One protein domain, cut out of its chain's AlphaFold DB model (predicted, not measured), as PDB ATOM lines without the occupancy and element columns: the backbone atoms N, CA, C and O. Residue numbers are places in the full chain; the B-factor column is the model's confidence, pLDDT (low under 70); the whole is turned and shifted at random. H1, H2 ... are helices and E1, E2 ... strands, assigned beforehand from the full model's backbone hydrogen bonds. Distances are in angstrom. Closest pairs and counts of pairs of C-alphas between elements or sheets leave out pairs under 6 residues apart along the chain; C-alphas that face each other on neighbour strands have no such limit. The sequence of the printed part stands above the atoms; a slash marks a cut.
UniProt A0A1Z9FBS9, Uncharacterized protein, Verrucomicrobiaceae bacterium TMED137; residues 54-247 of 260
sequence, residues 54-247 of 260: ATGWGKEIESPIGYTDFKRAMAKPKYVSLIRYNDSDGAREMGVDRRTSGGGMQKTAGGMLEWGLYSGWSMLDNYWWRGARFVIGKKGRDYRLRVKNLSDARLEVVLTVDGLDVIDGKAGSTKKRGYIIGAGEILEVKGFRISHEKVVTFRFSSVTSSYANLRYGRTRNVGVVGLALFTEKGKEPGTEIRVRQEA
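This is residues 54 to 247 of the 260 residues of an uncharacterized protein of Verrucomicrobiaceae bacterium TMED137 (UniProt A0A1Z9FBS9). What is the shape? Two strongly twisted sheets lie face to face as a sandwich: E1, E3, E6, E9, E10 and E11 form one, branched and antiparallel, and E4, E5, E2, E12, E7 and E8, in that order and mixed, form the other. The short H2 is on the first sheet, H1 is on the second, and residues 242 to 247, of which 242 to 246 belong to H3, stick out. What is printed? The printed part has 194 residues with three named helices and twelve named strands, in the order E1 E2 H1 E3 E4 E5 E6 E7 E8 E9 E10 E11 H2 E12 H3; the class is mixed, helices and strands, with 95 residues, under half, in named elements. It is compact, with a radius of gyration of the C-alphas of 16.7 A and spans of 50 by 41 by 30 A.

What does the first strand join? E1, residues 54 to 62, bends by 63 degrees at residue 59 and is antiparallel to E11, residues 198 to 206, with N 58 and O 201 within hydrogen-bond range at 2.9 A. E11 is also antiparallel to E10, residues 191 to 193, its hairpin partner with N 192 and O 200 at 2.9 A, and to E6, residues 142 to 149, with N 143 and O 202 at 3.0 A. On one side of E6 lies E3, residues 113 to 119, with N 116 and O 146 at 3.1 A, and on the other side lie E11 and E9, residues 186 to 189, with N 145 and O 189 at 2.9 A. How does the second sheet run? E4, residues 126 to 129, forms a hairpin with E5, residues 132 to 136, with N 127 and O 134 at 2.8 A; E5 is parallel to E2, residues 79 to 86, with N 84 and O 133 at 2.8 A. E2 is antiparallel to E12, residues 224 to 231, with N 83 and O 225 at 2.8 A; E12 is antiparallel to E7, residues 155 to 161, with N 158 and O 228 at 2.9 A; E7 forms a hairpin with E8, residues 179 to 181, with N 157 and O 179 at 2.8 A. The facing parts of the two sheets are 9.4 A centre to centre. Where are the helices? H1, residues 88 to 93, lies over E2 at a height over the sheet of 8.3 A, and H2, residues 211 to 216, stands up from the first sheet, its Tyr 211 and Gly 56 of E1 being their closest C-alphas, 5.0 A apart. H3, residues 239 to 246, is on neither sheet; in H1, H2 and H3 every O i to N i+4 pair is within hydrogen-bond range.

Where are the anchors? C-alpha 54 of E1 is at (103.057, 193.887, 172.550), and C-alpha 246 of H3 is at (130.037, 172.848, 200.299). Which strands are long? From first to last C-alpha, E11 measures 23.9 A, E2 23.8 A, E6 and E12 23.3 A each, and E1 22.9 A.

How far does it reach? The two C-alphas farthest apart, those of Thr 208 and Ala 247, are 54.8 A apart, and the printed part has no cut. Which links are long, and where is confidence low? The links E1 to E2, H1 to E3 and E7 to E8 are long; pLDDT is under 70 at residues 208 to 220, 240 to 241, 243 to 245 and 247.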
ATOM      1  N   ALA A  54     102.405 193.016 171.596       83.56
ATOM      2  CA  ALA A  54     103.057 193.887 172.550       83.56
ATOM      3  C   ALA A  54     102.225 193.918 173.845       83.56
ATOM      4  O   ALA A  54     101.189 193.253 173.954       83.56
ATOM      5  N   THR A  55     102.620 194.728 174.816       84.12
ATOM      6  CA  THR A  55     101.872 194.939 176.050       84.12
ATOM      7  C   THR A  55     100.898 196.095 175.884       84.12
ATOM      8  O   THR A  55     101.269 197.244 175.642       84.12
ATOM      9  N   GLY A  56      99.616 195.791 176.040       82.62
ATOM     10  CA  GLY A  56      98.543 196.760 176.197       82.62
ATOM     11  C   GLY A  56      97.994 196.784 177.621       82.62
ATOM     12  O   GLY A  56      98.488 196.113 178.530       82.62
ATOM     13  N   TRP A  57      96.927 197.560 177.781       79.56
ATOM     14  CA  TRP A  57      96.234 197.748 179.048       79.56
ATOM     15  C   TRP A  57      95.162 196.679 179.264       79.56
ATOM     16  O   TRP A  57      94.314 196.431 178.394       79.56
ATOM     17  N   GLY A  58      95.196 196.044 180.429       86.62
ATOM     18  CA  GLY A  58      94.069 195.305 180.979       86.62
ATOM     19  C   GLY A  58      93.214 196.196 181.883       86.62
ATOM     20  O   GLY A  58      93.052 197.391 181.641       86.62
ATOM     21  N   LYS A  59      92.656 195.601 182.932       92.25
ATOM     22  CA  LYS A  59      91.870 196.295 183.960       92.25
ATOM     23  C   LYS A  59      92.752 196.913 185.044       92.25
ATOM     24  O   LYS A  59      93.848 196.409 185.315       92.25
ATOM     25  N   GLU A  60      92.243 197.957 185.686       95.69
ATOM     26  CA  GLU A  60      92.776 198.470 186.948       95.69
ATOM     27  C   GLU A  60      92.515 197.459 188.071       95.69
ATOM     28  O   GLU A  60      91.416 196.912 188.175       95.69
ATOM     29  N   ILE A  61      93.533 197.183 188.886       96.25
ATOM     30  CA  ILE A  61      93.427 196.326 190.070       96.25
ATOM     31  C   ILE A  61      94.219 196.908 191.236       96.25
ATOM     32  O   ILE A  61      95.204 197.629 191.047       96.25
ATOM     33  N   GLU A  62      93.843 196.493 192.440       95.69
ATOM     34  CA  GLU A  62      94.630 196.732 193.644       95.69
ATOM     35  C   GLU A  62      95.910 195.883 193.657       95.69
ATOM     36  O   GLU A  62      95.940 194.696 193.307       95.69
ATOM     37  N   SER A  63      97.002 196.536 194.032       93.62
ATOM     38  CA  SER A  63      98.349 195.998 194.152       93.62
ATOM     39  C   SER A  63      99.197 196.946 195.024       93.62
ATOM     40  O   SER A  63     100.094 197.619 194.483       93.62
ATOM     41  N   PRO A  64      98.920 197.000 196.344       90.44
ATOM     42  CA  PRO A  64      99.637 197.840 197.303       90.44
ATOM     43  C   PRO A  64     101.142 197.578 197.291       90.44
ATOM     44  O   PRO A  64     101.588 196.450 197.055       90.44
ATOM     45  N   ILE A  65     101.924 198.618 197.573       88.88
ATOM     46  CA  ILE A  65     103.362 198.520 197.844       88.88
ATOM     47  C   ILE A  65     103.742 199.332 199.075       88.88
ATOM     48  O   ILE A  65     103.186 200.395 199.326       88.88
ATOM     49  N   GLY A  66     104.743 198.842 199.803       88.75
ATOM     50  CA  GLY A  66     105.441 199.607 200.830       88.75
ATOM     51  C   GLY A  66     106.764 200.173 200.319       88.75
ATOM     52  O   GLY A  66     107.292 199.742 199.289       88.75
ATOM     53  N   TYR A  67     107.323 201.108 201.082       89.25
ATOM     54  CA  TYR A  67     108.673 201.623 200.874       89.25
ATOM     55  C   TYR A  67     109.625 201.084 201.930       89.25
ATOM     56  O   TYR A  67     109.260 200.882 203.084       89.25
ATOM     57  N   THR A  68     110.867 200.861 201.521       93.50
ATOM     58  CA  THR A  68     111.953 200.492 202.422       93.50
ATOM     59  C   THR A  68     113.256 201.077 201.909       93.50
ATOM     60  O   THR A  68     113.415 201.320 200.707       93.50
ATOM     61  N   ASP A  69     114.201 201.268 202.819       93.62
ATOM     62  CA  ASP A  69     115.544 201.671 202.457       93.62
ATOM     63  C   ASP A  69     116.308 200.518 201.821       93.62
ATOM     64  O   ASP A  69     116.294 199.372 202.282       93.62
ATOM     65  N   PHE A  70     117.024 200.856 200.756       96.69
ATOM     66  CA  PHE A  70     117.939 199.957 200.077       96.69
ATOM     67  C   PHE A  70     119.041 200.777 199.420       96.69
ATOM     68  O   PHE A  70     118.771 201.620 198.554       96.69
ATOM     69  N   LYS A  71     120.290 200.510 199.802       97.56
ATOM     70  CA  LYS A  71     121.473 201.140 199.213       97.56
ATOM     71  C   LYS A  71     122.181 200.130 198.324       97.56
ATOM     72  O   LYS A  71     122.670 199.122 198.818       97.56
ATOM     73  N   ARG A  72     122.268 200.407 197.022       97.69
ATOM     74  CA  ARG A  72     122.964 199.526 196.074       97.69
ATOM     75  C   ARG A  72     124.446 199.404 196.427       97.69
ATOM     76  O   ARG A  72     125.091 200.404 196.742       97.69
ATOM     77  N   ALA A  73     124.991 198.196 196.311       96.62
ATOM     78  CA  ALA A  73     126.427 197.951 196.420       96.62
ATOM     79  C   ALA A  73     127.207 198.633 195.284       96.62
ATOM     80  O   ALA A  73     128.288 199.170 195.508       96.62
ATOM     81  N   MET A  74     126.637 198.648 194.072       96.50
ATOM     82  CA  MET A  74     127.208 199.278 192.879       96.50
ATOM     83  C   MET A  74     126.142 200.052 192.095       96.50
ATOM     84  O   MET A  74     124.967 199.690 192.095       96.50
ATOM     85  N   ALA A  75     126.557 201.103 191.381       95.56
ATOM     86  CA  ALA A  75     125.662 201.874 190.512       95.56
ATOM     87  C   ALA A  75     125.228 201.097 189.256       95.56
ATOM     88  O   ALA A  75     124.120 201.299 188.759       95.56
ATOM     89  N   LYS A  76     126.093 200.209 188.747       96.81
ATOM     90  CA  LYS A  76     125.785 199.291 187.642       96.81
ATOM     91  C   LYS A  76     125.071 198.035 188.164       96.81
ATOM     92  O   LYS A  76     125.378 197.605 189.278       96.81
ATOM     93  N   PRO A  77     124.152 197.437 187.387       97.44
ATOM     94  CA  PRO A  77     123.523 196.183 187.781       97.44
ATOM     95  C   PRO A  77     124.563 195.069 187.883       97.44
ATOM     96  O   PRO A  77     125.510 195.024 187.094       97.44
ATOM     97  N   LYS A  78     124.365 194.158 188.839       95.75
ATOM     98  CA  LYS A  78     125.165 192.933 188.957       95.75
ATOM     99  C   LYS A  78     124.879 192.005 187.779       95.75
ATOM    100  O   LYS A  78     125.812 191.483 187.182       95.75
ATOM    101  N   TYR A  79     123.603 191.875 187.408       95.88
ATOM    102  CA  TYR A  79     123.164 191.104 186.247       95.88
ATOM    103  C   TYR A  79     122.041 191.811 185.492       95.88
ATOM    104  O   TYR A  79     121.203 192.493 186.084       95.88
ATOM    105  N   VAL A  80     122.014 191.602 184.178       95.94
ATOM    106  CA  VAL A  80     120.906 191.988 183.302       95.94
ATOM    107  C   VAL A  80     120.395 190.731 182.617       95.94
ATOM    108  O   VAL A  80     121.176 189.916 182.134       95.94
ATOM    109  N   SER A  81     119.080 190.570 182.588       95.12
ATOM    110  CA  SER A  81     118.403 189.468 181.915       95.12
ATOM    111  C   SER A  81     117.246 190.031 181.105       95.12
ATOM    112  O   SER A  81     116.605 190.995 181.513       95.12
ATOM    113  N   LEU A  82     116.949 189.405 179.969       95.19
ATOM    114  CA  LEU A  82     115.790 189.765 179.162       95.19
ATOM    115  C   LEU A  82     114.987 188.534 178.749       95.19
ATOM    116  O   LEU A  82     115.503 187.414 178.725       95.19
ATOM    117  N   ILE A  83     113.721 188.771 178.436       95.56
ATOM    118  CA  ILE A  83     112.798 187.827 177.816       95.56
ATOM    119  C   ILE A  83     112.222 188.527 176.599       95.56
ATOM    120  O   ILE A  83     111.635 189.599 176.727       95.56
ATOM    121  N   ARG A  84     112.378 187.929 175.424       95.44
ATOM    122  CA  ARG A  84     111.603 188.315 174.247       95.44
ATOM    123  C   ARG A  84     110.262 187.604 174.284       95.44
ATOM    124  O   ARG A  84     110.183 186.484 174.783       95.44
ATOM    125  N   TYR A  85     109.219 188.220 173.763       95.25
ATOM    126  CA  TYR A  85     107.934 187.560 173.640       95.25
ATOM    127  C   TYR A  85     107.211 187.968 172.364       95.25
ATOM    128  O   TYR A  85     107.417 189.059 171.838       95.25
ATOM    129  N   ASN A  86     106.368 187.066 171.874       94.06
ATOM    130  CA  ASN A  86     105.422 187.323 170.793       94.06
ATOM    131  C   ASN A  86     104.251 186.329 170.894       94.06
ATOM    132  O   ASN A  86     104.201 185.534 171.834       94.06
ATOM    133  N   ASP A  87     103.299 186.371 169.966       93.06
ATOM    134  CA  ASP A  87     102.257 185.356 169.854       93.06
ATOM    135  C   ASP A  87     102.752 184.151 169.045       93.06
ATOM    136  O   ASP A  87     103.904 184.093 168.610       93.06
ATOM    137  N   SER A  88     101.904 183.129 168.909       92.44
ATOM    138  CA  SER A  88     102.294 181.892 168.224       92.44
ATOM    139  C   SER A  88     102.598 182.117 166.742       92.44
ATOM    140  O   SER A  88     103.473 181.433 166.207       92.44
ATOM    141  N   ASP A  89     101.893 183.038 166.085       90.56
ATOM    142  CA  ASP A  89     102.099 183.337 164.669       90.56
ATOM    143  C   ASP A  89     103.393 184.123 164.471       90.56
ATOM    144  O   ASP A  89     104.246 183.695 163.696       90.56
ATOM    145  N   GLY A  90     103.621 185.167 165.271       89.62
ATOM    146  CA  GLY A  90     104.871 185.916 165.272       89.62
ATOM    147  C   GLY A  90     106.075 185.044 165.633       89.62
ATOM    148  O   GLY A  90     107.121 185.138 165.000       89.62
ATOM    149  N   ALA A  91     105.943 184.123 166.592       91.94
ATOM    150  CA  ALA A  91     107.006 183.166 166.910       91.94
ATOM    151  C   ALA A  91     107.320 182.225 165.733       91.94
ATOM    152  O   ALA A  91     108.488 181.921 165.482       91.94
ATOM    153  N   ARG A  92     106.292 181.785 164.994       91.25
ATOM    154  CA  ARG A  92     106.449 180.958 163.790       91.25
ATOM    155  C   ARG A  92     107.137 181.736 162.670       91.25
ATOM    156  O   ARG A  92     108.077 181.216 162.082       91.25
ATOM    157  N   GLU A  93     106.720 182.976 162.423       89.56
ATOM    158  CA  GLU A  93     107.345 183.880 161.443       89.56
ATOM    159  C   GLU A  93     108.812 184.165 161.784       89.56
ATOM    160  O   GLU A  93     109.669 184.217 160.907       89.56
ATOM    161  N   MET A  94     109.125 184.283 163.075       89.12
ATOM    162  CA  MET A  94     110.487 184.475 163.569       89.12
ATOM    163  C   MET A  94     111.335 183.191 163.537       89.12
ATOM    164  O   MET A  94     112.538 183.263 163.802       89.12
ATOM    165  N   GLY A  95     110.746 182.027 163.241       90.75
ATOM    166  CA  GLY A  95     111.441 180.738 163.242       90.75
ATOM    167  C   GLY A  95     111.887 180.293 164.638       90.75
ATOM    168  O   GLY A  95     112.975 179.741 164.793       90.75
ATOM    169  N   VAL A  96     111.097 180.584 165.675       89.38
ATOM    170  CA  VAL A  96     111.368 180.110 167.041       89.38
ATOM    171  C   VAL A  96     111.235 178.588 167.082       89.38
ATOM    172  O   VAL A  96     110.170 178.050 166.775       89.38
ATOM    173  N   ASP A  97     112.300 177.892 167.490       85.50
ATOM    174  CA  ASP A  97     112.237 176.448 167.706       85.50
ATOM    175  C   ASP A  97     111.422 176.146 168.969       85.50
ATOM    176  O   ASP A  97     111.770 176.536 170.085       85.50
ATOM    177  N   ARG A  98     110.301 175.452 168.769       85.81
ATOM    178  CA  ARG A  98     109.361 175.076 169.828       85.81
ATOM    179  C   ARG A  98     109.600 173.675 170.378       85.81
ATOM    180  O   ARG A  98     108.954 173.305 171.353       85.81
ATOM    181  N   ARG A  99     110.488 172.891 169.759       79.06
ATOM    182  CA  ARG A  99     110.798 171.515 170.178       79.06
ATOM    183  C   ARG A  99     111.644 171.496 171.445       79.06
ATOM    184  O   ARG A  99     111.547 170.564 172.233       79.06
ATOM    185  N   THR A 100     112.437 172.542 171.653       71.81
ATOM    186  CA  THR A 100     113.238 172.751 172.859       71.81
ATOM    187  C   THR A 100     112.555 173.775 173.760       71.81
ATOM    188  O   THR A 100     112.856 174.971 173.700       71.81
ATOM    189  N   SER A 101     111.606 173.316 174.574       80.19
ATOM    190  CA  SER A 101     111.007 174.128 175.632       80.19
ATOM    191  C   SER A 101     111.667 173.839 176.983       80.19
ATOM    192  O   SER A 101     112.090 172.724 177.280       80.19
ATOM    193  N   GLY A 102     111.784 174.876 177.806       82.75
ATOM    194  CA  GLY A 102     112.198 174.793 179.200       82.75
ATOM    195  C   GLY A 102     111.087 175.278 180.125       82.75
ATOM    196  O   GLY A 102     110.198 176.028 179.709       82.75
ATOM    197  N   GLY A 103     111.165 174.889 181.401       87.81
ATOM    198  CA  GLY A 103     110.201 175.309 182.419       87.81
ATOM    199  C   GLY A 103     110.039 176.832 182.475       87.81
ATOM    200  O   GLY A 103     110.977 177.583 182.200       87.81
ATOM    201  N   GLY A 104     108.842 177.310 182.815       91.00
ATOM    202  CA  GLY A 104     108.498 178.725 182.657       91.00
ATOM    203  C   GLY A 104     109.249 179.715 183.569       91.00
ATOM    204  O   GLY A 104     109.412 180.885 183.218       91.00
ATOM    205  N   MET A 105     109.780 179.253 184.701       95.69
ATOM    206  CA  MET A 105     110.706 180.013 185.549       95.69
ATOM    207  C   MET A 105     112.151 179.646 185.188       95.69
ATOM    208  O   MET A 105     112.466 178.468 185.060       95.69
ATOM    209  N   GLN A 106     113.022 180.642 184.995       95.31
ATOM    210  CA  GLN A 106     114.446 180.413 184.712       95.31
ATOM    211  C   GLN A 106     115.330 181.276 185.600       95.31
ATOM    212  O   GLN A 106     115.023 182.442 185.872       95.31
ATOM    213  N   LYS A 107     116.452 180.696 186.026       94.75
ATOM    214  CA  LYS A 107     117.454 181.381 186.840       94.75
ATOM    215  C   LYS A 107     118.198 182.426 186.010       94.75
ATOM    216  O   LYS A 107     118.504 182.227 184.838       94.75
ATOM    217  N   THR A 108     118.493 183.550 186.641       91.44
ATOM    218  CA  THR A 108     119.416 184.567 186.129       91.44
ATOM    219  C   THR A 108     120.863 184.107 186.286       91.44
ATOM    220  O   THR A 108     121.155 183.151 187.012       91.44
ATOM    221  N   ALA A 109     121.786 184.808 185.622       87.00
ATOM    222  CA  ALA A 109     123.213 184.627 185.853       87.00
ATOM    223  C   ALA A 109     123.536 184.733 187.357       87.00
ATOM    224  O   ALA A 109     122.961 185.545 188.078       87.00
ATOM    225  N   GLY A 110     124.409 183.850 187.844       85.50
ATOM    226  CA  GLY A 110     124.735 183.740 189.268       85.50
ATOM    227  C   GLY A 110     123.674 183.061 190.143       85.50
ATOM    228  O   GLY A 110     123.904 182.922 191.338       85.50
ATOM    229  N   GLY A 111     122.524 182.642 189.598       90.06
ATOM    230  CA  GLY A 111     121.548 181.800 190.308       90.06
ATOM    231  C   GLY A 111     120.812 182.461 191.480       90.06
ATOM    232  O   GLY A 111     120.049 181.784 192.161       90.06
ATOM    233  N   MET A 112     121.001 183.766 191.703       91.62
ATOM    234  CA  MET A 112     120.422 184.509 192.836       91.62
ATOM    235  C   MET A 112     118.918 184.735 192.700       91.62
ATOM    236  O   MET A 112     118.231 184.999 193.683       91.62
ATOM    237  N   LEU A 113     118.406 184.682 191.474       95.19
ATOM    238  CA  LEU A 113     117.045 185.074 191.167       95.19
ATOM    239  C   LEU A 113     116.504 184.221 190.029       95.19
ATOM    240  O   LEU A 113     117.217 183.952 189.063       95.19
ATOM    241  N   GLU A 114     115.249 183.812 190.142       97.19
ATOM    242  CA  GLU A 114     114.531 183.023 189.147       97.19
ATOM    243  C   GLU A 114     113.280 183.776 188.703       97.19
ATOM    244  O   GLU A 114     112.565 184.329 189.536       97.19
ATOM    245  N   TRP A 115     113.013 183.853 187.400       98.19
ATOM    246  CA  TRP A 115     111.896 184.657 186.909       98.19
ATOM    247  C   TRP A 115     111.306 184.187 185.586       98.19
ATOM    248  O   TRP A 115     111.965 183.514 184.789       98.19
ATOM    249  N   GLY A 116     110.063 184.594 185.334       97.88
ATOM    250  CA  GLY A 116     109.320 184.280 184.119       97.88
ATOM    251  C   GLY A 116     107.995 185.032 184.029       97.88
ATOM    252  O   GLY A 116     107.689 185.894 184.859       97.88
ATOM    253  N   LEU A 117     107.206 184.698 183.007       98.12
ATOM    254  CA  LEU A 117     105.874 185.261 182.785       98.12
ATOM    255  C   LEU A 117     104.817 184.240 183.194       98.12
ATOM    256  O   LEU A 117     104.890 183.080 182.802       98.12
ATOM    257  N   TYR A 118     103.817 184.678 183.946       97.12
ATOM    258  CA  TYR A 118     102.677 183.864 184.348       97.12
ATOM    259  C   TYR A 118     101.412 184.404 183.685       97.12
ATOM    260  O   TYR A 118     101.139 185.601 183.762       97.12
ATOM    261  N   SER A 119     100.636 183.538 183.039       96.00
ATOM    262  CA  SER A 119      99.425 183.914 182.302       96.00
ATOM    263  C   SER A 119      98.356 182.842 182.485       96.00
ATOM    264  O   SER A 119      98.607 181.656 182.289       96.00
ATOM    265  N   GLY A 120      97.140 183.255 182.842       91.25
ATOM    266  CA  GLY A 120      96.076 182.321 183.216       91.25
ATOM    267  C   GLY A 120      96.425 181.550 184.493       91.25
ATOM    268  O   GLY A 120      96.420 182.131 185.578       91.25
ATOM    269  N   TRP A 121      96.720 180.256 184.351       87.75
ATOM    270  CA  TRP A 121      96.919 179.310 185.461       87.75
ATOM    271  C   TRP A 121      98.336 178.732 185.537       87.75
ATOM    272  O   TRP A 121      98.625 177.925 186.417       87.75
ATOM    273  N   SER A 122      99.218 179.107 184.611       94.31
ATOM    274  CA  SER A 122     100.556 178.532 184.522       94.31
ATOM    275  C   SER A 122     101.612 179.584 184.213       94.31
ATOM    276  O   SER A 122     101.341 180.678 183.702       94.31
ATOM    277  N   MET A 123     102.857 179.223 184.517       96.50
ATOM    278  CA  MET A 123     103.999 179.884 183.903       96.50
ATOM    279  C   MET A 123     103.969 179.620 182.395       96.50
ATOM    280  O   MET A 123     103.558 178.545 181.958       96.50
ATOM    281  N   LEU A 124     104.387 180.605 181.608       96.50
ATOM    282  CA  LEU A 124     104.586 180.446 180.177       96.50
ATOM    283  C   LEU A 124     105.928 179.766 179.927       96.50
ATOM    284  O   LEU A 124     106.934 180.164 180.515       96.50
ATOM    285  N   ASP A 125     105.928 178.770 179.047       95.44
ATOM    286  CA  ASP A 125     107.136 178.040 178.675       95.44
ATOM    287  C   ASP A 125     108.185 178.962 178.057       95.44
ATOM    288  O   ASP A 125     107.869 179.935 177.361       95.44
ATOM    289  N   ASN A 126     109.450 178.627 178.305       93.88
ATOM    290  CA  ASN A 126     110.572 179.330 177.710       93.88
ATOM    291  C   ASN A 126     111.100 178.555 176.509       93.88
ATOM    292  O   ASN A 126     111.324 177.352 176.576       93.88
ATOM    293  N   TYR A 127     111.376 179.288 175.447       93.50
ATOM    294  CA  TYR A 127     112.003 178.817 174.226       93.50
ATOM    295  C   TYR A 127     113.335 179.541 174.047       93.50
ATOM    296  O   TYR A 127     113.555 180.619 174.617       93.50
ATOM    297  N   TRP A 128     114.231 178.965 173.253       88.94
ATOM    298  CA  TRP A 128     115.497 179.607 172.922       88.94
ATOM    299  C   TRP A 128     115.470 180.130 171.494       88.94
ATOM    300  O   TRP A 128     115.159 179.402 170.557       88.94
ATOM    301  N   TRP A 129     115.791 181.410 171.321       87.44
ATOM    302  CA  TRP A 129     115.808 182.026 170.001       87.44
ATOM    303  C   TRP A 129     116.879 183.110 169.911       87.44
ATOM    304  O   TRP A 129     116.870 184.092 170.659       87.44
ATOM    305  N   ARG A 130     117.819 182.924 168.972       86.19
ATOM    306  CA  ARG A 130     118.924 183.858 168.673       86.19
ATOM    307  C   ARG A 130     119.673 184.317 169.932       86.19
ATOM    308  O   ARG A 130     119.848 185.513 170.166       86.19
ATOM    309  N   GLY A 131     120.066 183.351 170.763       84.56
ATOM    310  CA  GLY A 131     120.857 183.592 171.973       84.56
ATOM    311  C   GLY A 131     120.103 184.286 173.110       84.56
ATOM    312  O   GLY A 131     120.742 184.773 174.038       84.56
ATOM    313  N   ALA A 132     118.770 184.356 173.053       86.06
ATOM    314  CA  ALA A 132     117.971 184.882 174.150       86.06
ATOM    315  C   ALA A 132     116.711 184.062 174.412       86.06
ATOM    316  O   ALA A 132     116.223 183.307 173.567       86.06
ATOM    317  N   ARG A 133     116.170 184.277 175.612       92.56
ATOM    318  CA  ARG A 133     114.957 183.622 176.080       92.56
ATOM    319  C   ARG A 133     113.760 184.198 175.355       92.56
ATOM    320  O   ARG A 133     113.654 185.419 175.228       92.56
ATOM    321  N   PHE A 134     112.873 183.322 174.921       94.88
ATOM    322  CA  PHE A 134     111.669 183.672 174.197       94.88
ATOM    323  C   PHE A 134     110.444 183.059 174.872       94.88
ATOM    324  O   PHE A 134     110.489 181.917 175.318       94.88
ATOM    325  N   VAL A 135     109.350 183.806 174.943       96.44
ATOM    326  CA  VAL A 135     108.075 183.362 175.509       96.44
ATOM    327  C   VAL A 135     106.965 183.587 174.491       96.44
ATOM    328  O   VAL A 135     106.910 184.622 173.833       96.44
ATOM    329  N   ILE A 136     106.053 182.623 174.378       95.50
ATOM    330  CA  ILE A 136     104.886 182.740 173.501       95.50
ATOM    331  C   ILE A 136     103.664 183.097 174.350       95.50
ATOM    332  O   ILE A 136     103.207 182.302 175.171       95.50
ATOM    333  N   GLY A 137     103.150 184.311 174.164       95.19
ATOM    334  CA  GLY A 137     101.921 184.800 174.781       95.19
ATOM    335  C   GLY A 137     100.690 184.537 173.912       95.19
ATOM    336  O   GLY A 137     100.788 184.241 172.723       95.19
ATOM    337  N   LYS A 138      99.496 184.681 174.496       94.69
ATOM    338  CA  LYS A 138      98.231 184.648 173.747       94.69
ATOM    339  C   LYS A 138      97.597 186.031 173.763       94.69
ATOM    340  O   LYS A 138      97.283 186.546 174.835       94.69
ATOM    341  N   LYS A 139      97.371 186.608 172.579       92.31
ATOM    342  CA  LYS A 139      96.683 187.896 172.416       92.31
ATOM    343  C   LYS A 139      95.366 187.920 173.205       92.31
ATOM    344  O   LYS A 139      94.620 186.941 173.234       92.31
ATOM    345  N   GLY A 140      95.107 189.039 173.871       91.62
ATOM    346  CA  GLY A 140      93.951 189.270 174.731       91.62
ATOM    347  C   GLY A 140      94.064 188.688 176.143       91.62
ATOM    348  O   GLY A 140      93.147 188.900 176.933       91.62
ATOM    349  N   ARG A 141      95.141 187.966 176.487       95.31
ATOM    350  CA  ARG A 141      95.344 187.434 177.842       95.31
ATOM    351  C   ARG A 141      96.155 188.375 178.715       95.31
ATOM    352  O   ARG A 141      97.165 188.929 178.276       95.31
ATOM    353  N   ASP A 142      95.718 188.486 179.963       96.38
ATOM    354  CA  ASP A 142      96.478 189.146 181.014       96.38
ATOM    355  C   ASP A 142      97.650 188.264 181.443       96.38
ATOM    356  O   ASP A 142      97.537 187.033 181.508       96.38
ATOM    357  N   TYR A 143      98.765 188.897 181.783       97.81
ATOM    358  CA  TYR A 143      99.926 188.215 182.331       97.81
ATOM    359  C   TYR A 143     100.560 189.036 183.455       97.81
ATOM    360  O   TYR A 143     100.254 190.206 183.666       97.81
ATOM    361  N   ARG A 144     101.451 188.399 184.206       97.94
ATOM    362  CA  ARG A 144     102.234 189.028 185.272       97.94
ATOM    363  C   ARG A 144     103.674 188.550 185.204       97.94
ATOM    364  O   ARG A 144     103.943 187.437 184.748       97.94
ATOM    365  N   LEU A 145     104.596 189.375 185.677       98.38
ATOM    366  CA  LEU A 145     105.973 188.950 185.898       98.38
ATOM    367  C   LEU A 145     106.053 188.305 187.277       98.38
ATOM    368  O   LEU A 145     105.576 188.890 188.249       98.38
ATOM    369  N   ARG A 146     106.660 187.125 187.364       98.12
ATOM    370  CA  ARG A 146     106.929 186.451 188.635       98.12
ATOM    371  C   ARG A 146     108.432 186.371 188.834       98.12
ATOM    372  O   ARG A 146     109.143 185.891 187.953       98.12
ATOM    373  N   VAL A 147     108.903 186.860 189.974       98.50
ATOM    374  CA  VAL A 147     110.324 186.990 190.292       98.50
ATOM    375  C   VAL A 147     110.568 186.434 191.687       98.50
ATOM    376  O   VAL A 147     110.033 186.956 192.657       98.50
ATOM    377  N   LYS A 148     111.363 185.374 191.798       98.25
ATOM    378  CA  LYS A 148     111.705 184.717 193.058       98.25
ATOM    379  C   LYS A 148     113.148 185.018 193.430       98.25
ATOM    380  O   LYS A 148     114.060 184.724 192.657       98.25
ATOM    381  N   ASN A 149     113.349 185.567 194.621       97.25
ATOM    382  CA  ASN A 149     114.671 185.702 195.208       97.25
ATOM    383  C   ASN A 149     115.101 184.344 195.777       97.25
ATOM    384  O   ASN A 149     114.476 183.818 196.692       97.25
ATOM    385  N   LEU A 150     116.150 183.759 195.204       95.31
ATOM    386  CA  LEU A 150     116.723 182.494 195.664       95.31
ATOM    387  C   LEU A 150     117.887 182.699 196.636       95.31
ATOM    388  O   LEU A 150     118.448 181.715 197.105       95.31
ATOM    389  N   SER A 151     118.273 183.946 196.905       93.25
ATOM    390  CA  SER A 151     119.373 184.285 197.802       93.25
ATOM    391  C   SER A 151     118.929 184.463 199.258       93.25
ATOM    392  O   SER A 151     117.741 184.519 199.579       93.25
ATOM    393  N   ASP A 152     119.927 184.583 200.128       91.88
ATOM    394  CA  ASP A 152     119.855 184.858 201.566       91.88
ATOM    395  C   ASP A 152     119.840 186.365 201.902       91.88
ATOM    396  O   ASP A 152     119.871 186.743 203.071       91.88
ATOM    397  N   ALA A 153     119.782 187.247 200.898       94.31
ATOM    398  CA  ALA A 153     119.814 188.698 201.075       94.31
ATOM    399  C   ALA A 153     118.703 189.398 200.283       94.31
ATOM    400  O   ALA A 153     118.143 188.841 199.339       94.31
ATOM    401  N   ARG A 154     118.393 190.652 200.640       96.56
ATOM    402  CA  ARG A 154     117.467 191.483 199.858       96.56
ATOM    403  C   ARG A 154     118.081 191.829 198.506       96.56
ATOM    404  O   ARG A 154     119.266 192.155 198.416       96.56
ATOM    405  N   LEU A 155     117.255 191.820 197.470       97.62
ATOM    406  CA  LEU A 155     117.648 192.178 196.110       97.62
ATOM    407  C   LEU A 155     116.767 193.310 195.586       97.62
ATOM    408  O   LEU A 155     115.565 193.321 195.838       97.62
ATOM    409  N   GLU A 156     117.351 194.233 194.824       98.44
ATOM    410  CA  GLU A 156     116.592 195.234 194.068       98.44
ATOM    411  C   GLU A 156     116.505 194.815 192.598       98.44
ATOM    412  O   GLU A 156     117.526 194.534 191.964       98.44
ATOM    413  N   VAL A 157     115.293 194.828 192.037       98.56
ATOM    414  CA  VAL A 157     115.049 194.570 190.615       98.56
ATOM    415  C   VAL A 157     114.373 195.746 189.932       98.56
ATOM    416  O   VAL A 157     113.261 196.145 190.277       98.56
ATOM    417  N   VAL A 158     115.033 196.280 188.908       98.62
ATOM    418  CA  VAL A 158     114.419 197.224 187.970       98.62
ATOM    419  C   VAL A 158     113.844 196.413 186.818       98.62
ATOM    420  O   VAL A 158     114.573 195.671 186.156       98.62
ATOM    421  N   LEU A 159     112.537 196.537 186.602       98.38
ATOM    422  CA  LEU A 159     111.797 195.778 185.602       98.38
ATOM    423  C   LEU A 159     111.268 196.716 184.526       98.38
ATOM    424  O   LEU A 159     110.734 197.786 184.820       98.38
ATOM    425  N   THR A 160     111.387 196.288 183.275       97.00
ATOM    426  CA  THR A 160     110.843 197.021 182.134       97.00
ATOM    427  C   THR A 160     110.024 196.105 181.251       97.00
ATOM    428  O   THR A 160     110.421 194.965 181.022       97.00
ATOM    429  N   VAL A 161     108.939 196.616 180.689       95.31
ATOM    430  CA  VAL A 161     108.103 195.926 179.706       95.31
ATOM    431  C   VAL A 161     107.952 196.846 178.503       95.31
ATOM    432  O   VAL A 161     107.610 198.015 178.654       95.31
ATOM    433  N   ASP A 162     108.280 196.342 177.317       91.94
ATOM    434  CA  ASP A 162     108.313 197.098 176.061       91.94
ATOM    435  C   ASP A 162     109.152 198.386 176.126       91.94
ATOM    436  O   ASP A 162     108.869 199.402 175.492       91.94
ATOM    437  N   GLY A 163     110.218 198.349 176.933       90.12
ATOM    438  CA  GLY A 163     111.104 199.488 177.168       90.12
ATOM    439  C   GLY A 163     110.575 200.529 178.156       90.12
ATOM    440  O   GLY A 163     111.242 201.547 178.349       90.12
ATOM    441  N   LEU A 164     109.430 200.288 178.797       91.44
ATOM    442  CA  LEU A 164     108.864 201.148 179.833       91.44
ATOM    443  C   LEU A 164     109.086 200.552 181.213       91.44
ATOM    444  O   LEU A 164     108.952 199.349 181.411       91.44
ATOM    445  N   ASP A 165     109.443 201.402 182.163       94.50
ATOM    446  CA  ASP A 165     109.561 201.043 183.565       94.50
ATOM    447  C   ASP A 165     108.180 200.699 184.132       94.50
ATOM    448  O   ASP A 165     107.203 201.421 183.924       94.50
ATOM    449  N   VAL A 166     108.084 199.573 184.832       96.06
ATOM    450  CA  VAL A 166     106.796 199.072 185.329       96.06
ATOM    451  C   VAL A 166     106.237 199.888 186.507       96.06
ATOM    452  O   VAL A 166     105.044 199.788 186.792       96.06
ATOM    453  N   ILE A 167     107.069 200.687 187.185       95.19
ATOM    454  CA  ILE A 167     106.690 201.491 188.358       95.19
ATOM    455  C   ILE A 167     106.161 202.866 187.949       95.19
ATOM    456  O   ILE A 167     105.227 203.358 188.575       95.19
ATOM    457  N   ASP A 168     106.747 203.510 186.938       91.94
ATOM    458  CA  ASP A 168     106.344 204.872 186.548       91.94
ATOM    459  C   ASP A 168     105.811 205.003 185.113       91.94
ATOM    460  O   ASP A 168     105.391 206.090 184.714       91.94
ATOM    461  N   GLY A 169     105.838 203.926 184.321       90.19
ATOM    462  CA  GLY A 169     105.367 203.917 182.933       90.19
ATOM    463  C   GLY A 169     106.198 204.776 181.971       90.19
ATOM    464  O   GLY A 169     105.834 204.930 180.804       90.19
ATOM    465  N   LYS A 170     107.315 205.361 182.423       90.56
ATOM    466  CA  LYS A 170     108.236 206.145 181.586       90.56
ATOM    467  C   LYS A 170     109.311 205.243 180.992       90.56
ATOM    468  O   LYS A 170     109.412 204.069 181.330       90.56
ATOM    469  N   ALA A 171     110.167 205.798 180.135       91.06
ATOM    470  CA  ALA A 171     111.301 205.062 179.583       91.06
ATOM    471  C   ALA A 171     112.114 204.352 180.687       91.06
ATOM    472  O   ALA A 171     112.466 204.949 181.714       91.06
ATOM    473  N   GLY A 172     112.381 203.067 180.462       91.12
ATOM    474  CA  GLY A 172     113.155 202.218 181.353       91.12
ATOM    475  C   GLY A 172     114.616 202.650 181.436       91.12
ATOM    476  O   GLY A 172     115.206 203.112 180.459       91.12
ATOM    477  N   SER A 173     115.214 202.501 182.616       95.44
ATOM    478  CA  SER A 173     116.627 202.810 182.839       95.44
ATOM    479  C   SER A 173     117.151 202.085 184.067       95.44
ATOM    480  O   SER A 173     116.517 202.097 185.116       95.44
ATOM    481  N   THR A 174     118.363 201.541 183.986       96.25
ATOM    482  CA  THR A 174     119.045 200.911 185.130       96.25
ATOM    483  C   THR A 174     119.381 201.905 186.248       96.25
ATOM    484  O   THR A 174     119.647 201.498 187.379       96.25
ATOM    485  N   LYS A 175     119.343 203.214 185.966       96.38
ATOM    486  CA  LYS A 175     119.557 204.276 186.962       96.38
ATOM    487  C   LYS A 175     118.338 204.508 187.862       96.38
ATOM    488  O   LYS A 175     118.489 205.092 188.930       96.38
ATOM    489  N   LYS A 176     117.146 204.075 187.441       97.19
ATOM    490  CA  LYS A 176     115.912 204.192 188.231       97.19
ATOM    491  C   LYS A 176     115.889 203.196 189.377       97.19
ATOM    492  O   LYS A 176     116.613 202.204 189.330       97.19
ATOM    493  N   ARG A 177     115.058 203.458 190.388       96.94
ATOM    494  CA  ARG A 177     114.798 202.524 191.492       96.94
ATOM    495  C   ARG A 177     113.812 201.440 191.072       96.94
ATOM    496  O   ARG A 177     112.962 201.676 190.223       96.94
ATOM    497  N   GLY A 178     113.964 200.265 191.669       97.44
ATOM    498  CA  GLY A 178     113.151 199.086 191.403       97.44
ATOM    499  C   GLY A 178     112.435 198.554 192.641       97.44
ATOM    500  O   GLY A 178     112.466 199.164 193.710       97.44
ATOM    501  N   TYR A 179     111.814 197.385 192.499       98.00
ATOM    502  CA  TYR A 179     111.226 196.666 193.626       98.00
ATOM    503  C   TYR A 179     112.309 196.007 194.470       98.00
ATOM    504  O   TYR A 179     113.284 195.483 193.930       98.00
ATOM    505  N   ILE A 180     112.100 195.982 195.783       98.19
ATOM    506  CA  ILE A 180     112.930 195.222 196.717       98.19
ATOM    507  C   ILE A 180     112.237 193.891 196.998       98.19
ATOM    508  O   ILE A 180     111.043 193.870 197.280       98.19
ATOM    509  N   ILE A 181     112.983 192.795 196.907       97.88
ATOM    510  CA  ILE A 181     112.501 191.439 197.184       97.88
ATOM    511  C   ILE A 181     113.310 190.895 198.359       97.88
ATOM    512  O   ILE A 181     114.542 190.834 198.277       97.88
ATOM    513  N   GLY A 182     112.644 190.513 199.451       96.44
ATOM    514  CA  GLY A 182     113.285 189.879 200.599       96.44
ATOM    515  C   GLY A 182     113.892 188.519 200.256       96.44
ATOM    516  O   GLY A 182     113.640 187.956 199.189       96.44
ATOM    517  N   ALA A 183     114.740 188.001 201.144       95.31
ATOM    518  CA  ALA A 183     115.362 186.689 200.974       95.31
ATOM    519  C   ALA A 183     114.286 185.592 200.887       95.31
ATOM    520  O   ALA A 183     113.372 185.556 201.706       95.31
ATOM    521  N   GLY A 184     114.371 184.716 199.882       94.50
ATOM    522  CA  GLY A 184     113.385 183.649 199.653       94.50
ATOM    523  C   GLY A 184     112.007 184.100 199.137       94.50
ATOM    524  O   GLY A 184     111.189 183.248 198.780       94.50
ATOM    525  N   GLU A 185     111.732 185.406 199.072       97.56
ATOM    526  CA  GLU A 185     110.414 185.935 198.715       97.56
ATOM    527  C   GLU A 185     110.145 185.924 197.204       97.56
ATOM    528  O   GLU A 185     111.045 185.822 196.361       97.56
ATOM    529  N   ILE A 186     108.860 186.047 196.858       97.69
ATOM    530  CA  ILE A 186     108.380 186.123 195.479       97.69
ATOM    531  C   ILE A 186     107.664 187.454 195.267       97.69
ATOM    532  O   ILE A 186     106.687 187.762 195.942       97.69
ATOM    533  N   LEU A 187     108.110 188.195 194.260       97.75
ATOM    534  CA  LEU A 187     107.442 189.372 193.730       97.75
ATOM    535  C   LEU A 187     106.571 188.987 192.529       97.75
ATOM    536  O   LEU A 187     107.052 188.375 191.570       97.75
ATOM    537  N   GLU A 188     105.311 189.420 192.547       97.12
ATOM    538  CA  GLU A 188     104.442 189.428 191.371       97.12
ATOM    539  C   GLU A 188     104.186 190.861 190.899       97.12
ATOM    540  O   GLU A 188     103.578 191.662 191.608       97.12
ATOM    541  N   VAL A 189     104.592 191.175 189.669       97.81
ATOM    542  CA  VAL A 189     104.285 192.459 189.025       97.81
ATOM    543  C   VAL A 189     103.160 192.240 188.029       97.81
ATOM    544  O   VAL A 189     103.358 191.665 186.958       97.81
ATOM    545  N   LYS A 190     101.960 192.671 188.413       97.12
ATOM    546  CA  LYS A 190     100.719 192.396 187.675       97.12
ATOM    547  C   LYS A 190     100.443 193.391 186.545       97.12
ATOM    548  O   LYS A 190      99.595 193.113 185.704       97.12
ATOM    549  N   GLY A 191     101.107 194.544 186.538       96.12
ATOM    550  CA  GLY A 191     100.777 195.636 185.634       96.12
ATOM    551  C   GLY A 191     101.686 196.852 185.761       96.12
ATOM    552  O   GLY A 191     102.583 196.873 186.607       96.12
ATOM    553  N   PHE A 192     101.412 197.865 184.939       95.31
ATOM    554  CA  PHE A 192     102.009 199.190 185.076       95.31
ATOM    555  C   PHE A 192     101.361 199.913 186.243       95.31
ATOM    556  O   PHE A 192     100.133 199.985 186.349       95.31
ATOM    557  N   ARG A 193     102.185 200.456 187.130       94.56
ATOM    558  CA  ARG A 193     101.696 201.173 188.296       94.56
ATOM    559  C   ARG A 193     101.154 202.547 187.915       94.56
ATOM    560  O   ARG A 193     101.765 203.283 187.149       94.56
ATOM    561  N   ILE A 194      99.987 202.863 188.470       92.50
ATOM    562  CA  ILE A 194      99.318 204.163 188.318       92.50
ATOM    563  C   ILE A 194      99.207 204.902 189.655       92.50
ATOM    564  O   ILE A 194      99.077 206.121 189.676       92.50
ATOM    565  N   SER A 195      99.299 204.180 190.777       92.38
ATOM    566  CA  SER A 195      99.401 204.745 192.122       92.38
ATOM    567  C   SER A 195     100.083 203.762 193.082       92.38
ATOM    568  O   SER A 195     100.414 202.631 192.720       92.38
ATOM    569  N   HIS A 196     100.277 204.164 194.335       91.19
ATOM    570  CA  HIS A 196     100.779 203.284 195.397       91.19
ATOM    571  C   HIS A 196      99.936 202.015 195.567       91.19
ATOM    572  O   HIS A 196     100.475 200.920 195.709       91.19
ATOM    573  N   GLU A 197      98.620 202.158 195.438       94.19
ATOM    574  CA  GLU A 197      97.661 201.086 195.688       94.19
ATOM    575  C   GLU A 197      97.273 200.322 194.428       94.19
ATOM    576  O   GLU A 197      96.748 199.218 194.518       94.19
ATOM    577  N   LYS A 198      97.492 200.892 193.238       95.88
ATOM    578  CA  LYS A 198      96.853 200.407 192.013       95.88
ATOM    579  C   LYS A 198      97.807 200.270 190.841       95.88
ATOM    580  O   LYS A 198      98.729 201.063 190.628       95.88
ATOM    581  N   VAL A 199      97.516 199.263 190.030       96.75
ATOM    582  CA  VAL A 199      98.161 199.013 188.742       96.75
ATOM    583  C   VAL A 199      97.092 198.822 187.678       96.75
ATOM    584  O   VAL A 199      95.992 198.357 187.970       96.75
ATOM    585  N   VAL A 200      97.440 199.095 186.427       95.50
ATOM    586  CA  VAL A 200      96.684 198.582 185.286       95.50
ATOM    587  C   VAL A 200      97.400 197.353 184.758       95.50
ATOM    588  O   VAL A 200      98.585 197.400 184.428       95.50
ATOM    589  N   THR A 201      96.679 196.236 184.723       96.81
ATOM    590  CA  THR A 201      97.230 194.914 184.408       96.81
ATOM    591  C   THR A 201      97.896 194.849 183.036       96.81
ATOM    592  O   THR A 201      97.459 195.505 182.085       96.81
ATOM    593  N   PHE A 202      98.957 194.045 182.924       96.50
ATOM    594  CA  PHE A 202      99.566 193.771 181.627       96.50
ATOM    595  C   PHE A 202      98.673 192.837 180.822       96.50
ATOM    596  O   PHE A 202      98.278 191.780 181.316       96.50
ATOM    597  N   ARG A 203      98.428 193.183 179.558       95.31
ATOM    598  CA  ARG A 203      97.691 192.337 178.622       95.31
ATOM    599  C   ARG A 203      98.434 192.219 177.305       95.31
ATOM    600  O   ARG A 203      98.860 193.225 176.751       95.31
ATOM    601  N   PHE A 204      98.555 191.011 176.767       93.94
ATOM    602  CA  PHE A 204      99.071 190.826 175.411       93.94
ATOM    603  C   PHE A 204      98.096 191.445 174.400       93.94
ATOM    604  O   PHE A 204      96.943 191.026 174.310       93.94
ATOM    605  N   SER A 205      98.537 192.441 173.640       87.69
ATOM    606  CA  SER A 205      97.731 193.217 172.688       87.69
ATOM    607  C   SER A 205      98.432 193.308 171.333       87.69
ATOM    608  O   SER A 205      99.611 192.993 171.233       87.69
ATOM    609  N   SER A 206      97.732 193.738 170.282       80.56
ATOM    610  CA  SER A 206      98.389 194.067 169.008       80.56
ATOM    611  C   SER A 206      99.358 195.235 169.185       80.56
ATOM    612  O   SER A 206      99.118 196.139 169.990       80.56
ATOM    613  N   VAL A 207     100.425 195.243 168.385       72.31
ATOM    614  CA  VAL A 207     101.444 196.303 168.389       72.31
ATOM    615  C   VAL A 207     100.809 197.687 168.187       72.31
ATOM    616  O   VAL A 207     101.091 198.603 168.961       72.31
ATOM    617  N   THR A 208      99.882 197.834 167.239       64.06
ATOM    618  CA  THR A 208      99.169 199.094 166.940       64.06
ATOM    619  C   THR A 208      98.403 199.664 168.141       64.06
ATOM    620  O   THR A 208      98.305 200.875 168.301       64.06
ATOM    621  N   SER A 209      97.903 198.809 169.038       59.91
ATOM    622  CA  SER A 209      97.079 199.201 170.194       59.91
ATOM    623  C   SER A 209      97.837 199.125 171.528       59.91
ATOM    624  O   SER A 209      97.221 199.031 172.593       59.91
ATOM    625  N   SER A 210      99.171 199.089 171.487       61.69
ATOM    626  CA  SER A 210     100.022 198.822 172.653       61.69
ATOM    627  C   SER A 210     100.478 200.076 173.394       61.69
ATOM    628  O   SER A 210     100.588 201.163 172.826       61.69
ATOM    629  N   TYR A 211     100.777 199.918 174.685       60.28
ATOM    630  CA  TYR A 211     101.118 201.022 175.581       60.28
ATOM    631  C   TYR A 211     102.396 201.761 175.155       60.28
ATOM    632  O   TYR A 211     102.426 202.992 175.163       60.28
ATOM    633  N   ALA A 212     103.423 201.029 174.711       58.81
ATOM    634  CA  ALA A 212     104.684 201.619 174.263       58.81
ATOM    635  C   ALA A 212     104.518 202.495 173.011       58.81
ATOM    636  O   ALA A 212     105.071 203.599 172.952       58.81
ATOM    637  N   ASN A 213     103.703 202.053 172.048       59.44
ATOM    638  CA  ASN A 213     103.409 202.838 170.851       59.44
ATOM    639  C   ASN A 213     102.556 204.069 171.171       59.44
ATOM    640  O   ASN A 213     102.892 205.161 170.724       59.44
ATOM    641  N   LEU A 214     101.527 203.918 172.013       59.00
ATOM    642  CA  LEU A 214     100.632 205.013 172.404       59.00
ATOM    643  C   LEU A 214     101.317 206.120 173.223       59.00
ATOM    644  O   LEU A 214     100.793 207.230 173.291       59.00
ATOM    645  N   ARG A 215     102.440 205.833 173.896       60.09
ATOM    646  CA  ARG A 215     103.114 206.808 174.774       60.09
ATOM    647  C   ARG A 215     104.386 207.415 174.205       60.09
ATOM    648  O   ARG A 215     104.651 208.575 174.501       60.09
ATOM    649  N   TYR A 216     105.184 206.669 173.441       56.22
ATOM    650  CA  TYR A 216     106.518 207.146 173.058       56.22
ATOM    651  C   TYR A 216     106.901 206.905 171.598       56.22
ATOM    652  O   TYR A 216     108.019 207.262 171.236       56.22
ATOM    653  N   GLY A 217     106.039 206.298 170.765       49.69
ATOM    654  CA  GLY A 217     106.293 206.103 169.326       49.69
ATOM    655  C   GLY A 217     107.590 205.348 168.980       49.69
ATOM    656  O   GLY A 217     108.043 205.370 167.839       49.69
ATOM    657  N   ARG A 218     108.240 204.704 169.959       52.59
ATOM    658  CA  ARG A 218     109.566 204.086 169.820       52.59
ATOM    659  C   ARG A 218     109.421 202.571 169.752       52.59
ATOM    660  O   ARG A 218     109.226 201.902 170.760       52.59
ATOM    661  N   THR A 219     109.595 202.034 168.552       54.22
ATOM    662  CA  THR A 219     109.307 200.638 168.182       54.22
ATOM    663  C   THR A 219     110.412 199.629 168.519       54.22
ATOM    664  O   THR A 219     110.205 198.427 168.382       54.22
ATOM    665  N   ARG A 220     111.596 200.068 168.973       65.12
ATOM    666  CA  ARG A 220     112.771 199.178 169.097       65.12
ATOM    667  C   ARG A 220     112.721 198.142 170.228       65.12
ATOM    668  O   ARG A 220     113.458 197.167 170.161       65.12
ATOM    669  N   ASN A 221     111.891 198.352 171.251       75.75
ATOM    670  CA  ASN A 221     111.850 197.491 172.443       75.75
ATOM    671  C   ASN A 221     110.533 196.720 172.600       75.75
ATOM    672  O   ASN A 221     110.327 196.096 173.636       75.75
ATOM    673  N   VAL A 222     109.648 196.768 171.601       84.25
ATOM    674  CA  VAL A 222     108.376 196.036 171.615       84.25
ATOM    675  C   VAL A 222     108.642 194.530 171.678       84.25
ATOM    676  O   VAL A 222     109.521 194.031 170.974       84.25
ATOM    677  N   GLY A 223     107.899 193.809 172.518       89.81
ATOM    678  CA  GLY A 223     108.080 192.368 172.671       89.81
ATOM    679  C   GLY A 223     109.262 192.011 173.571       89.81
ATOM    680  O   GLY A 223     109.836 190.931 173.430       89.81
ATOM    681  N   VAL A 224     109.688 192.909 174.469       93.62
ATOM    682  CA  VAL A 224     110.833 192.675 175.365       93.62
ATOM    683  C   VAL A 224     110.483 193.017 176.809       93.62
ATOM    684  O   VAL A 224     110.077 194.133 177.127       93.62
ATOM    685  N   VAL A 225     110.730 192.066 177.707       96.69
ATOM    686  CA  VAL A 225     110.759 192.284 179.154       96.69
ATOM    687  C   VAL A 225     112.211 192.281 179.620       96.69
ATOM    688  O   VAL A 225     112.960 191.346 179.340       96.69
ATOM    689  N   GLY A 226     112.612 193.326 180.332       96.81
ATOM    690  CA  GLY A 226     113.956 193.501 180.876       96.81
ATOM    691  C   GLY A 226     113.959 193.419 182.398       96.81
ATOM    692  O   GLY A 226     113.018 193.865 183.053       96.81
ATOM    693  N   LEU A 227     115.038 192.870 182.948       98.19
ATOM    694  CA  LEU A 227     115.315 192.805 184.377       98.19
ATOM    695  C   LEU A 227     116.768 193.209 184.623       98.19
ATOM    696  O   LEU A 227     117.687 192.624 184.048       98.19
ATOM    697  N   ALA A 228     116.973 194.187 185.498       98.38
ATOM    698  CA  ALA A 228     118.285 194.560 186.009       98.38
ATOM    699  C   ALA A 228     118.328 194.327 187.522       98.38
ATOM    700  O   ALA A 228     117.501 194.859 188.261       98.38
ATOM    701  N   LEU A 229     119.284 193.511 187.960       98.00
ATOM    702  CA  LEU A 229     119.434 193.058 189.339       98.00
ATOM    703  C   LEU A 229     120.557 193.825 190.042       98.00
ATOM    704  O   LEU A 229     121.679 193.900 189.535       98.00
ATOM    705  N   PHE A 230     120.275 194.328 191.240       98.06
ATOM    706  CA  PHE A 230     121.226 195.009 192.112       98.06
ATOM    707  C   PHE A 230     121.267 194.348 193.490       98.06
ATOM    708  O   PHE A 230     120.246 193.922 194.029       98.06
ATOM    709  N   THR A 231     122.464 194.296 194.070       96.81
ATOM    710  CA  THR A 231     122.691 193.792 195.426       96.81
ATOM    711  C   THR A 231     122.788 194.940 196.420       96.81
ATOM    712  O   THR A 231     123.118 196.075 196.057       96.81
ATOM    713  N   GLU A 232     122.497 194.647 197.682       96.25
ATOM    714  CA  GLU A 232     122.567 195.617 198.768       96.25
ATOM    715  C   GLU A 232     124.015 195.838 199.235       96.25
ATOM    716  O   GLU A 232     124.822 194.910 199.285       96.25
ATOM    717  N   LYS A 233     124.372 197.079 199.577       95.44
ATOM    718  CA  LYS A 233     125.706 197.425 200.077       95.44
ATOM    719  C   LYS A 233     125.985 196.680 201.386       95.44
ATOM    720  O   LYS A 233     125.217 196.788 202.333       95.44
ATOM    721  N   GLY A 234     127.123 195.989 201.451       90.44
ATOM    722  CA  GLY A 234     127.551 195.258 202.648       90.44
ATOM    723  C   GLY A 234     126.846 193.914 202.857       90.44
ATOM    724  O   GLY A 234     127.016 193.303 203.909       90.44
ATOM    725  N   LYS A 235     126.064 193.444 201.878       85.81
ATOM    726  CA  LYS A 235     125.498 192.093 201.846       85.81
ATOM    727  C   LYS A 235     126.035 191.383 200.607       85.81
ATOM    728  O   LYS A 235     125.821 191.866 199.500       85.81
ATOM    729  N   GLU A 236     126.721 190.256 200.787       82.12
ATOM    730  CA  GLU A 236     127.157 189.382 199.689       82.12
ATOM    731  C   GLU A 236     126.172 188.211 199.552       82.12
ATOM    732  O   GLU A 236     126.247 187.262 200.341       82.12
ATOM    733  N   PRO A 237     125.225 188.263 198.591       80.94
ATOM    734  CA  PRO A 237     124.182 187.253 198.483       80.94
ATOM    735  C   PRO A 237     124.757 185.902 198.056       80.94
ATOM    736  O   PRO A 237     125.571 185.831 197.131       80.94
ATOM    737  N   GLY A 238     124.278 184.830 198.680       72.38
ATOM    738  CA  GLY A 238     124.652 183.451 198.376       72.38
ATOM    739  C   GLY A 238     125.875 182.941 199.137       72.38
ATOM    740  O   GLY A 238     126.343 181.845 198.829       72.38
ATOM    741  N   THR A 239     126.380 183.691 200.122       70.62
ATOM    742  CA  THR A 239     127.457 183.212 201.004       70.62
ATOM    743  C   THR A 239     126.984 181.994 201.795       70.62
ATOM    744  O   THR A 239     127.629 180.951 201.738       70.62
ATOM    745  N   GLU A 240     125.811 182.066 202.430       65.25
ATOM    746  CA  GLU A 240     125.254 180.942 203.192       65.25
ATOM    747  C   GLU A 240     124.886 179.764 202.278       65.25
ATOM    748  O   GLU A 240     125.091 178.601 202.619       65.25
ATOM    749  N   ILE A 241     124.377 180.051 201.075       66.44
ATOM    750  CA  ILE A 241     124.013 179.014 200.097       66.44
ATOM    751  C   ILE A 241     125.249 178.227 199.658       66.44
ATOM    752  O   ILE A 241     125.192 177.000 199.612       66.44
ATOM    753  N   ARG A 242     126.368 178.908 199.380       70.19
ATOM    754  CA  ARG A 242     127.640 178.249 199.055       70.19
ATOM    755  C   ARG A 242     128.165 177.430 200.227       70.19
ATOM    756  O   ARG A 242     128.488 176.267 200.027       70.19
ATOM    757  N   VAL A 243     128.165 177.990 201.440       66.12
ATOM    758  CA  VAL A 243     128.597 177.271 202.651       66.12
ATOM    759  C   VAL A 243     127.783 175.988 202.848       66.12
ATOM    760  O   VAL A 243     128.362 174.943 203.114       66.12
ATOM    761  N   ARG A 244     126.460 176.022 202.642       68.25
ATOM    762  CA  ARG A 244     125.604 174.823 202.725       68.25
ATOM    763  C   ARG A 244     125.823 173.824 201.593       68.25
ATOM    764  O   ARG A 244     125.714 172.629 201.830       68.25
ATOM    765  N   GLN A 245     126.090 174.288 200.373       68.69
ATOM    766  CA  GLN A 245     126.388 173.406 199.238       68.69
ATOM    767  C   GLN A 245     127.738 172.700 199.394       68.69
ATOM    768  O   GLN A 245     127.886 171.560 198.966       68.69
ATOM    769  N   GLU A 246     128.705 173.378 200.006       74.44
ATOM    770  CA  GLU A 246     130.037 172.848 200.299       74.44
ATOM    771  C   GLU A 246     130.076 172.077 201.638       74.44
ATOM    772  O   GLU A 246     131.048 171.371 201.916       74.44
ATOM    773  N   ALA A 247     129.022 172.167 202.460       67.94
ATOM    774  CA  ALA A 247     128.928 171.460 203.730       67.94
ATOM    775  C   ALA A 247     128.871 169.944 203.503       67.94
ATOM    776  O   ALA A 247     127.977 169.411 202.842       67.94
TER     777      ALA A 247